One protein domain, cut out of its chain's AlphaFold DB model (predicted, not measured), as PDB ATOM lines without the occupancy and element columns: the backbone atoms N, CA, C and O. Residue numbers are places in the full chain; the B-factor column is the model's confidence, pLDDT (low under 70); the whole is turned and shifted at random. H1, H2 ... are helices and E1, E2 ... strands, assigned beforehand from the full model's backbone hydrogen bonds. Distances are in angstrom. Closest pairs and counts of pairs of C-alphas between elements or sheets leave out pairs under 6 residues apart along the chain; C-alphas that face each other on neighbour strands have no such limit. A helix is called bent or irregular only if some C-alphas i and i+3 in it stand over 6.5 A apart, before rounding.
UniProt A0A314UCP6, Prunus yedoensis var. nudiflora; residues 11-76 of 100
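What this domain is: This is residues 11 to 76 of the 100 residues of a protein of Prunus yedoensis var. nudiflora (UniProt A0A314UCP6). What does one see first? It is a loose, elongated chain of parts: H1 and H2 pack together at one end, the stretch of residues 32 to 38 leads on to a small unit of two short parallel strands, E1 and E2, with H3 packed on them, chiefly at E2, and the residues 70 to 76 of H4 stick out at the far end. What is it made of? The 66 printed residues hold four named helices and two named strands in the order H1 H2 E1 H3 E2 H4, the sheet has the order E1, E2 and is parallel, and the class is mostly helix. How spread out is it? It is loose, with a radius of gyration of the C-alphas of 14.9 A, and spans 44 by 26 by 22 A.

Where its parts are: Where does the printed part begin? H1 is residues 11 to 14, with C-alpha 11 at (-30.141, -27.421, -46.749), and H2 is residues 21 to 31, 15.3 A long from first to last C-alpha. What follows? Strand E1 is residues 39 to 41, 6.5 A long, with C-alpha 39 at (-14.252, -12.692, -46.257). H3, residues 45 to 58, is 16.9 A long and irregular: C-alphas 47 and 50 are 8.9 A apart. How does it end? Strand E2 is residues 63 to 65, 6.6 A long, and H4 is residues 69 to 76, 10.8 A long, with C-alpha 76 at (3.773, -23.246, -38.076).

How they stand to each other: How do the first helices meet? H1 and H2 touch; their closest C-alphas, of Val 12 and Phe 23, are 5.6 A apart. H2 is apart from H3, E2 and H4. What joins the strands? E1 and E2 are parallel neighbours at 26 degrees, with N 41 and O 64 at 2.9 A and N 64 and O 39 at 2.8 A, within hydrogen-bond range. Where is H3? E1, H3 and E2 form a strand-helix-strand unit, two parallel neighbour strands with a helix between them in the chain, with a right-handed crossover. The closest C-alphas of H3 and E2, of Ser 56 and Ile 63, are 6.3 A apart. What of the helix backbones? Every O i to N i+4 pair is within hydrogen-bond range in H2 and H4, against 8 of 10 in H3; H1 is too short for such a pair.

The domain as a whole: How large is it? The two C-alphas farthest apart, of Asn 17 and Asn 75, are 45.1 A apart. Is it continuous? The printed part has no cut, and no link is long. Where is confidence low? The mean pLDDT of the printed part is 90.8, and residues 74 to 76 are under 70.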
ATOM      1  N   THR A  11     -28.781 -27.203 -47.280       90.81
ATOM      2  CA  THR A  11     -30.141 -27.421 -46.749       90.81
ATOM      3  C   THR A  11     -30.829 -26.129 -46.310       90.81
ATOM      4  O   THR A  11     -32.046 -26.015 -46.414       90.81
ATOM      5  N   VAL A  12     -30.061 -25.131 -45.856       90.12
ATOM      6  CA  VAL A  12     -30.587 -23.817 -45.463       90.12
ATOM      7  C   VAL A  12     -31.342 -23.105 -46.594       90.12
ATOM      8  O   VAL A  12     -32.285 -22.372 -46.317       90.12
ATOM      9  N   LEU A  13     -30.993 -23.370 -47.857       89.12
ATOM     10  CA  LEU A  13     -31.662 -22.809 -49.035       89.12
ATOM     11  C   LEU A  13     -32.970 -23.536 -49.391       89.12
ATOM     12  O   LEU A  13     -33.743 -23.035 -50.202       89.12
ATOM     13  N   HIS A  14     -33.247 -24.695 -48.785       90.81
ATOM     14  CA  HIS A  14     -34.502 -25.441 -48.971       90.81
ATOM     15  C   HIS A  14     -35.547 -25.146 -47.890       90.81
ATOM     16  O   HIS A  14     -36.666 -25.657 -47.953       90.81
ATOM     17  N   ILE A  15     -35.201 -24.349 -46.879       92.75
ATOM     18  CA  ILE A  15     -36.093 -24.046 -45.762       92.75
ATOM     19  C   ILE A  15     -37.172 -23.056 -46.211       92.75
ATOM     20  O   ILE A  15     -36.872 -21.951 -46.649       92.75
ATOM     21  N   THR A  16     -38.443 -23.435 -46.058       89.00
ATOM     22  CA  THR A  16     -39.601 -22.593 -46.417       89.00
ATOM     23  C   THR A  16     -40.201 -21.835 -45.235       89.00
ATOM     24  O   THR A  16     -40.979 -20.908 -45.439       89.00
ATOM     25  N   ASN A  17     -39.858 -22.220 -44.001       92.88
ATOM     26  CA  ASN A  17     -40.296 -21.516 -42.801       92.88
ATOM     27  C   ASN A  17     -39.435 -20.253 -42.593       92.88
ATOM     28  O   ASN A  17     -38.258 -20.396 -42.248       92.88
ATOM     29  N   PRO A  18     -39.997 -19.037 -42.736       85.31
ATOM     30  CA  PRO A  18     -39.242 -17.795 -42.575       85.31
ATOM     31  C   PRO A  18     -38.747 -17.564 -41.138       85.31
ATOM     32  O   PRO A  18     -37.764 -16.853 -40.946       85.31
ATOM     33  N   ASP A  19     -39.371 -18.193 -40.137       92.44
ATOM     34  CA  ASP A  19     -38.976 -18.077 -38.727       92.44
ATOM     35  C   ASP A  19     -37.851 -19.052 -38.338       92.44
ATOM     36  O   ASP A  19     -37.430 -19.109 -37.179       92.44
ATOM     37  N   ASN A  20     -37.345 -19.851 -39.283       95.56
ATOM     38  CA  ASN A  20     -36.225 -20.740 -39.015       95.56
ATOM     39  C   ASN A  20     -34.946 -19.941 -38.717       95.56
ATOM     40  O   ASN A  20     -34.504 -19.112 -39.513       95.56
ATOM     41  N   ILE A  21     -34.315 -20.251 -37.584       94.56
ATOM     42  CA  ILE A  21     -33.138 -19.527 -37.097       94.56
ATOM     43  C   ILE A  21     -31.945 -19.585 -38.060       94.56
ATOM     44  O   ILE A  21     -31.285 -18.568 -38.252       94.56
ATOM     45  N   CYS A  22     -31.684 -20.732 -38.692       93.69
ATOM     46  CA  CYS A  22     -30.573 -20.882 -39.629       93.69
ATOM     47  C   CYS A  22     -30.824 -20.062 -40.893       93.69
ATOM     48  O   CYS A  22     -29.942 -19.330 -41.323       93.69
ATOM     49  N   PHE A  23     -32.041 -20.132 -41.444       93.06
ATOM     50  CA  PHE A  23     -32.426 -19.336 -42.610       93.06
ATOM     51  C   PHE A  23     -32.281 -17.835 -42.336       93.06
ATOM     52  O   PHE A  23     -31.610 -17.125 -43.084       93.06
ATOM     53  N   LYS A  24     -32.837 -17.366 -41.213       94.12
ATOM     54  CA  LYS A  24     -32.746 -15.965 -40.798       94.12
ATOM     55  C   LYS A  24     -31.297 -15.519 -40.606       94.12
ATOM     56  O   LYS A  24     -30.916 -14.481 -41.138       94.12
ATOM     57  N   LEU A  25     -30.485 -16.313 -39.906       93.56
ATOM     58  CA  LEU A  25     -29.071 -16.006 -39.692       93.56
ATOM     59  C   LEU A  25     -28.317 -15.915 -41.023       93.56
ATOM     60  O   LEU A  25     -27.545 -14.978 -41.213       93.56
ATOM     61  N   THR A  26     -28.544 -16.845 -41.953       93.50
ATOM     62  CA  THR A  26     -27.901 -16.820 -43.273       93.50
ATOM     63  C   THR A  26     -28.259 -15.549 -44.037       93.50
ATOM     64  O   THR A  26     -27.355 -14.862 -44.507       93.50
ATOM     65  N   VAL A  27     -29.543 -15.187 -44.107       92.56
ATOM     66  CA  VAL A  27     -29.999 -13.971 -44.802       92.56
ATOM     67  C   VAL A  27     -29.422 -12.708 -44.156       92.56
ATOM     68  O   VAL A  27     -28.846 -11.876 -44.850       92.56
ATOM     69  N   GLU A  28     -29.509 -12.578 -42.829       94.44
ATOM     70  CA  GLU A  28     -28.969 -11.425 -42.093       94.44
ATOM     71  C   GLU A  28     -27.442 -11.306 -42.211       94.44
ATOM     72  O   GLU A  28     -26.908 -10.197 -42.241       94.44
ATOM     73  N   THR A  29     -26.729 -12.435 -42.272       93.75
ATOM     74  CA  THR A  29     -25.273 -12.447 -42.468       93.75
ATOM     75  C   THR A  29     -24.916 -11.978 -43.872       93.75
ATOM     76  O   THR A  29     -24.027 -11.143 -44.021       93.75
ATOM     77  N   MET A  30     -25.629 -12.464 -44.894       92.69
ATOM     78  CA  MET A  30     -25.396 -12.060 -46.283       92.69
ATOM     79  C   MET A  30     -25.730 -10.582 -46.517       92.69
ATOM     80  O   MET A  30     -24.954  -9.897 -47.165       92.69
ATOM     81  N   ASP A  31     -26.797 -10.049 -45.916       94.25
ATOM     82  CA  ASP A  31     -27.141  -8.615 -45.990       94.25
ATOM     83  C   ASP A  31     -26.053  -7.699 -45.387       94.25
ATOM     84  O   ASP A  31     -25.953  -6.509 -45.687       94.25
ATOM     85  N   ARG A  32     -25.206  -8.250 -44.511       95.31
ATOM     86  CA  ARG A  32     -24.140  -7.517 -43.818       95.31
ATOM     87  C   ARG A  32     -22.743  -7.841 -44.325       95.31
ATOM     88  O   ARG A  32     -21.797  -7.250 -43.805       95.31
ATOM     89  N   VAL A  33     -22.598  -8.732 -45.306       95.31
ATOM     90  CA  VAL A  33     -21.285  -9.184 -45.787       95.31
ATOM     91  C   VAL A  33     -20.433  -8.013 -46.275       95.31
ATOM     92  O   VAL A  33     -19.253  -7.940 -45.951       95.31
ATOM     93  N   ASP A  34     -21.053  -7.021 -46.913       94.25
ATOM     94  CA  ASP A  34     -20.382  -5.824 -47.431       94.25
ATOM     95  C   ASP A  34     -19.773  -4.926 -46.348       94.25
ATOM     96  O   ASP A  34     -18.964  -4.046 -46.637       94.25
ATOM     97  N   LYS A  35     -20.158  -5.128 -45.082       95.62
ATOM     98  CA  LYS A  35     -19.613  -4.399 -43.930       95.62
ATOM     99  C   LYS A  35     -18.400  -5.099 -43.316       95.62
ATOM    100  O   LYS A  35     -17.812  -4.560 -42.378       95.62
ATOM    101  N   ALA A  36     -18.056  -6.299 -43.778       95.94
ATOM    102  CA  ALA A  36     -16.881  -7.015 -43.308       95.94
ATOM    103  C   ALA A  36     -15.596  -6.350 -43.820       95.94
ATOM    104  O   ALA A  36     -15.565  -5.770 -44.901       95.94
ATOM    105  N   SER A  37     -14.506  -6.475 -43.063       96.88
ATOM    106  CA  SER A  37     -13.187  -6.032 -43.535       96.88
ATOM    107  C   SER A  37     -12.607  -6.965 -44.603       96.88
ATOM    108  O   SER A  37     -11.807  -6.526 -45.422       96.88
ATOM    109  N   ALA A  38     -12.972  -8.249 -44.556       96.06
ATOM    110  CA  ALA A  38     -12.588  -9.302 -45.494       96.06
ATOM    111  C   ALA A  38     -13.507 -10.522 -45.310       96.06
ATOM    112  O   ALA A  38     -14.059 -10.719 -44.221       96.06
ATOM    113  N   VAL A  39     -13.620 -11.366 -46.336       95.94
ATOM    114  CA  VAL A  39     -14.252 -12.692 -46.257       95.94
ATOM    115  C   VAL A  39     -13.161 -13.751 -46.323       95.94
ATOM    116  O   VAL A  39     -12.421 -13.823 -47.299       95.94
ATOM    117  N   VAL A  40     -13.059 -14.577 -45.284       94.50
ATOM    118  CA  VAL A  40     -12.062 -15.651 -45.212       94.50
ATOM    119  C   VAL A  40     -12.712 -16.972 -45.599       94.50
ATOM    120  O   VAL A  40     -13.694 -17.381 -44.980       94.50
ATOM    121  N   LEU A  41     -12.152 -17.645 -46.601       94.00
ATOM    122  CA  LEU A  41     -12.605 -18.945 -47.081       94.00
ATOM    123  C   LEU A  41     -11.541 -20.011 -46.803       94.00
ATOM    124  O   LEU A  41     -10.357 -19.834 -47.099       94.00
ATOM    125  N   LEU A  42     -11.976 -21.148 -46.255       91.25
ATOM    126  CA  LEU A  42     -11.140 -22.332 -46.029       91.25
ATOM    127  C   LEU A  42     -10.974 -23.129 -47.334       91.25
ATOM    128  O   LEU A  42     -11.398 -24.273 -47.441       91.25
ATOM    129  N   THR A  43     -10.384 -22.486 -48.340       92.25
ATOM    130  CA  THR A  43     -10.114 -23.025 -49.682       92.25
ATOM    131  C   THR A  43      -8.789 -22.462 -50.205       92.25
ATOM    132  O   THR A  43      -8.156 -21.659 -49.517       92.25
ATOM    133  N   PHE A  44      -8.359 -22.861 -51.400       91.94
ATOM    134  CA  PHE A  44      -7.166 -22.335 -52.068       91.94
ATOM    135  C   PHE A  44      -7.430 -22.045 -53.547       91.94
ATOM    136  O   PHE A  44      -8.260 -22.694 -54.182       91.94
ATOM    137  N   ASP A  45      -6.689 -21.088 -54.103       93.19
ATOM    138  CA  ASP A  45      -6.989 -20.472 -55.401       93.19
ATOM    139  C   ASP A  45      -7.104 -21.483 -56.546       93.19
ATOM    140  O   ASP A  45      -8.073 -21.476 -57.303       93.19
ATOM    141  N   ALA A  46      -6.158 -22.421 -56.625       92.94
ATOM    142  CA  ALA A  46      -6.136 -23.422 -57.687       92.94
ATOM    143  C   ALA A  46      -7.336 -24.390 -57.661       92.94
ATOM    144  O   ALA A  46      -7.630 -24.992 -58.692       92.94
ATOM    145  N   LEU A  47      -8.024 -24.548 -56.520       92.62
ATOM    146  CA  LEU A  47      -9.208 -25.406 -56.415       92.62
ATOM    147  C   LEU A  47     -10.463 -24.721 -56.962       92.62
ATOM    148  O   LEU A  47     -11.271 -25.361 -57.630       92.62
ATOM    149  N   GLU A  48     -10.631 -23.428 -56.674       93.44
ATOM    150  CA  GLU A  48     -11.906 -22.722 -56.852       93.44
ATOM    151  C   GLU A  48     -11.780 -21.384 -57.599       93.44
ATOM    152  O   GLU A  48     -12.630 -20.509 -57.439       93.44
ATOM    153  N   GLN A  49     -10.763 -21.215 -58.452       94.06
ATOM    154  CA  GLN A  49     -10.468 -19.953 -59.149       94.06
ATOM    155  C   GLN A  49     -11.700 -19.286 -59.792       94.06
ATOM    156  O   GLN A  49     -11.951 -18.112 -59.545       94.06
ATOM    157  N   GLU A  50     -12.515 -20.028 -60.558       93.31
ATOM    158  CA  GLU A  50     -13.722 -19.473 -61.208       93.31
ATOM    159  C   GLU A  50     -14.712 -18.893 -60.180       93.31
ATOM    160  O   GLU A  50     -15.361 -17.875 -60.427       93.31
ATOM    161  N   ILE A  51     -14.843 -19.545 -59.022       92.81
ATOM    162  CA  ILE A  51     -15.749 -19.125 -57.949       92.81
ATOM    163  C   ILE A  51     -15.169 -17.908 -57.231       92.81
ATOM    164  O   ILE A  51     -15.903 -16.961 -56.960       92.81
ATOM    165  N   LEU A  52     -13.865 -17.903 -56.957       95.81
ATOM    166  CA  LEU A  52     -13.176 -16.787 -56.309       95.81
ATOM    167  C   LEU A  52     -13.211 -15.521 -57.168       95.81
ATOM    168  O   LEU A  52     -13.473 -14.442 -56.636       95.81
ATOM    169  N   ASP A  53     -13.032 -15.651 -58.482       95.25
ATOM    170  CA  ASP A  53     -13.150 -14.541 -59.430       95.25
ATOM    171  C   ASP A  53     -14.579 -13.978 -59.427       95.25
ATOM    172  O   ASP A  53     -14.783 -12.763 -59.344       95.25
ATOM    173  N   ALA A  54     -15.587 -14.858 -59.451       94.50
ATOM    174  CA  ALA A  54     -16.986 -14.452 -59.377       94.50
ATOM    175  C   ALA A  54     -17.300 -13.740 -58.050       94.50
ATOM    176  O   ALA A  54     -17.847 -12.639 -58.068       94.50
ATOM    177  N   LEU A  55     -16.905 -14.310 -56.908       94.31
ATOM    178  CA  LEU A  55     -17.120 -13.715 -55.586       94.31
ATOM    179  C   LEU A  55     -16.419 -12.364 -55.447       94.31
ATOM    180  O   LEU A  55     -17.041 -11.411 -54.993       94.31
ATOM    181  N   SER A  56     -15.170 -12.261 -55.902       94.38
ATOM    182  CA  SER A  56     -14.402 -11.010 -55.869       94.38
ATOM    183  C   SER A  56     -15.015  -9.920 -56.752       94.38
ATOM    184  O   SER A  56     -14.841  -8.738 -56.478       94.38
ATOM    185  N   SER A  57     -15.744 -10.296 -57.810       94.81
ATOM    186  CA  SER A  57     -16.482  -9.344 -58.651       94.81
ATOM    187  C   SER A  57     -17.830  -8.911 -58.059       94.81
ATOM    188  O   SER A  57     -18.327  -7.836 -58.396       94.81
ATOM    189  N   MET A  58     -18.435  -9.748 -57.211       93.25
ATOM    190  CA  MET A  58     -19.774  -9.533 -56.652       93.25
ATOM    191  C   MET A  58     -19.751  -8.878 -55.269       93.25
ATOM    192  O   MET A  58     -20.680  -8.146 -54.937       93.25
ATOM    193  N   LEU A  59     -18.729  -9.161 -54.464       93.69
ATOM    194  CA  LEU A  59     -18.600  -8.693 -53.087       93.69
ATOM    195  C   LEU A  59     -17.671  -7.479 -53.012       93.69
ATOM    196  O   LEU A  59     -16.655  -7.410 -53.697       93.69
ATOM    197  N   ILE A  60     -18.016  -6.526 -52.145       94.88
ATOM    198  CA  ILE A  60     -17.168  -5.366 -51.848       94.88
ATOM    199  C   ILE A  60     -15.905  -5.745 -51.047       94.88
ATOM    200  O   ILE A  60     -14.827  -5.245 -51.384       94.88
ATOM    201  N   PRO A  61     -15.978  -6.563 -49.976       96.62
ATOM    202  CA  PRO A  61     -14.791  -6.908 -49.201       96.62
ATOM    203  C   PRO A  61     -13.844  -7.845 -49.966       96.62
ATOM    204  O   PRO A  61     -14.298  -8.686 -50.743       96.62
ATOM    205  N   PRO A  62     -12.530  -7.772 -49.694       96.25
ATOM    206  CA  PRO A  62     -11.567  -8.702 -50.269       96.25
ATOM    207  C   PRO A  62     -11.839 -10.141 -49.811       96.25
ATOM    208  O   PRO A  62     -12.195 -10.383 -48.652       96.25
ATOM    209  N   ILE A  63     -11.619 -11.093 -50.720       96.62
ATOM    210  CA  ILE A  63     -11.686 -12.529 -50.443       96.62
ATOM    211  C   ILE A  63     -10.283 -13.035 -50.103       96.62
ATOM    212  O   ILE A  63      -9.342 -12.824 -50.866       96.62
ATOM    213  N   CYS A  64     -10.145 -13.707 -48.963       94.44
ATOM    214  CA  CYS A  64      -8.895 -14.302 -48.502       94.44
ATOM    215  C   CYS A  64      -9.043 -15.822 -48.426       94.44
ATOM    216  O   CYS A  64      -9.840 -16.336 -47.639       94.44
ATOM    217  N   THR A  65      -8.242 -16.542 -49.197       95.31
ATOM    218  CA  THR A  65      -8.145 -18.001 -49.157       95.31
ATOM    219  C   THR A  65      -7.034 -18.412 -48.187       95.31
ATOM    220  O   THR A  65      -5.930 -17.873 -48.226       95.31
ATOM    221  N   ILE A  66      -7.332 -19.316 -47.247       91.38
ATOM    222  CA  ILE A  66      -6.363 -19.773 -46.223       91.38
ATOM    223  C   ILE A  66      -6.210 -21.299 -46.169       91.38
ATOM    224  O   ILE A  66      -5.725 -21.851 -45.186       91.38
ATOM    225  N   GLY A  67      -6.668 -22.003 -47.198       87.25
ATOM    226  CA  GLY A  67      -6.550 -23.449 -47.307       87.25
ATOM    227  C   GLY A  67      -5.280 -23.903 -48.041       87.25
ATOM    228  O   GLY A  67      -4.609 -23.100 -48.689       87.25
ATOM    229  N   PRO A  68      -4.977 -25.213 -47.991       86.62
ATOM    230  CA  PRO A  68      -5.512 -26.183 -47.033       86.62
ATOM    231  C   PRO A  68      -4.914 -25.948 -45.634       86.62
ATOM    232  O   PRO A  68      -3.708 -25.725 -45.482       86.62
ATOM    233  N   ILE A  69      -5.764 -25.974 -44.604       79.44
ATOM    234  CA  ILE A  69      -5.378 -25.587 -43.238       79.44
ATOM    235  C   ILE A  69      -4.343 -26.561 -42.654       79.44
ATOM    236  O   ILE A  69      -3.450 -26.158 -41.911       79.44
ATOM    237  N   GLU A  70      -4.402 -27.823 -43.079       76.25
ATOM    238  CA  GLU A  70      -3.482 -28.906 -42.744       76.25
ATOM    239  C   GLU A  70      -2.025 -28.491 -42.994       76.25
ATOM    240  O   GLU A  70      -1.162 -28.643 -42.128       76.25
ATOM    241  N   LEU A  71      -1.746 -27.922 -44.173       75.69
ATOM    242  CA  LEU A  71      -0.394 -27.520 -44.566       75.69
ATOM    243  C   LEU A  71       0.085 -26.297 -43.785       75.69
ATOM    244  O   LEU A  71       1.270 -26.198 -43.463       75.69
ATOM    245  N   LEU A  72      -0.812 -25.362 -43.469       73.06
ATOM    246  CA  LEU A  72      -0.449 -24.183 -42.683       73.06
ATOM    247  C   LEU A  72      -0.038 -24.556 -41.260       73.06
ATOM    248  O   LEU A  72       0.890 -23.950 -40.724       73.06
ATOM    249  N   LEU A  73      -0.701 -25.546 -40.663       70.81
ATOM    250  CA  LEU A  73      -0.486 -25.938 -39.272       70.81
ATOM    251  C   LEU A  73       0.762 -26.818 -39.111       70.81
ATOM    252  O   LEU A  73       1.540 -26.579 -38.189       70.81
ATOM    253  N   VAL A  74       1.032 -27.736 -40.052       69.69
ATOM    254  CA  VAL A  74       2.277 -28.538 -40.076       69.69
ATOM    255  C   VAL A  74       3.527 -27.655 -40.118       69.69
ATOM    256  O   VAL A  74       4.540 -27.983 -39.505       69.69
ATOM    257  N   ASN A  75       3.461 -26.525 -40.824       67.56
ATOM    258  CA  ASN A  75       4.609 -25.636 -41.000       67.56
ATOM    259  C   ASN A  75       4.792 -24.614 -39.863       67.56
ATOM    260  O   ASN A  75       5.863 -24.015 -39.775       67.56
ATOM    261  N   GLN A  76       3.777 -24.377 -39.021       66.06
ATOM    262  CA  GLN A  76       3.773 -23.246 -38.076       66.06
ATOM    263  C   GLN A  76       3.548 -23.622 -36.607       66.06
ATOM    264  O   GLN A  76       3.869 -22.809 -35.739       66.06
TER     265      GLN A  76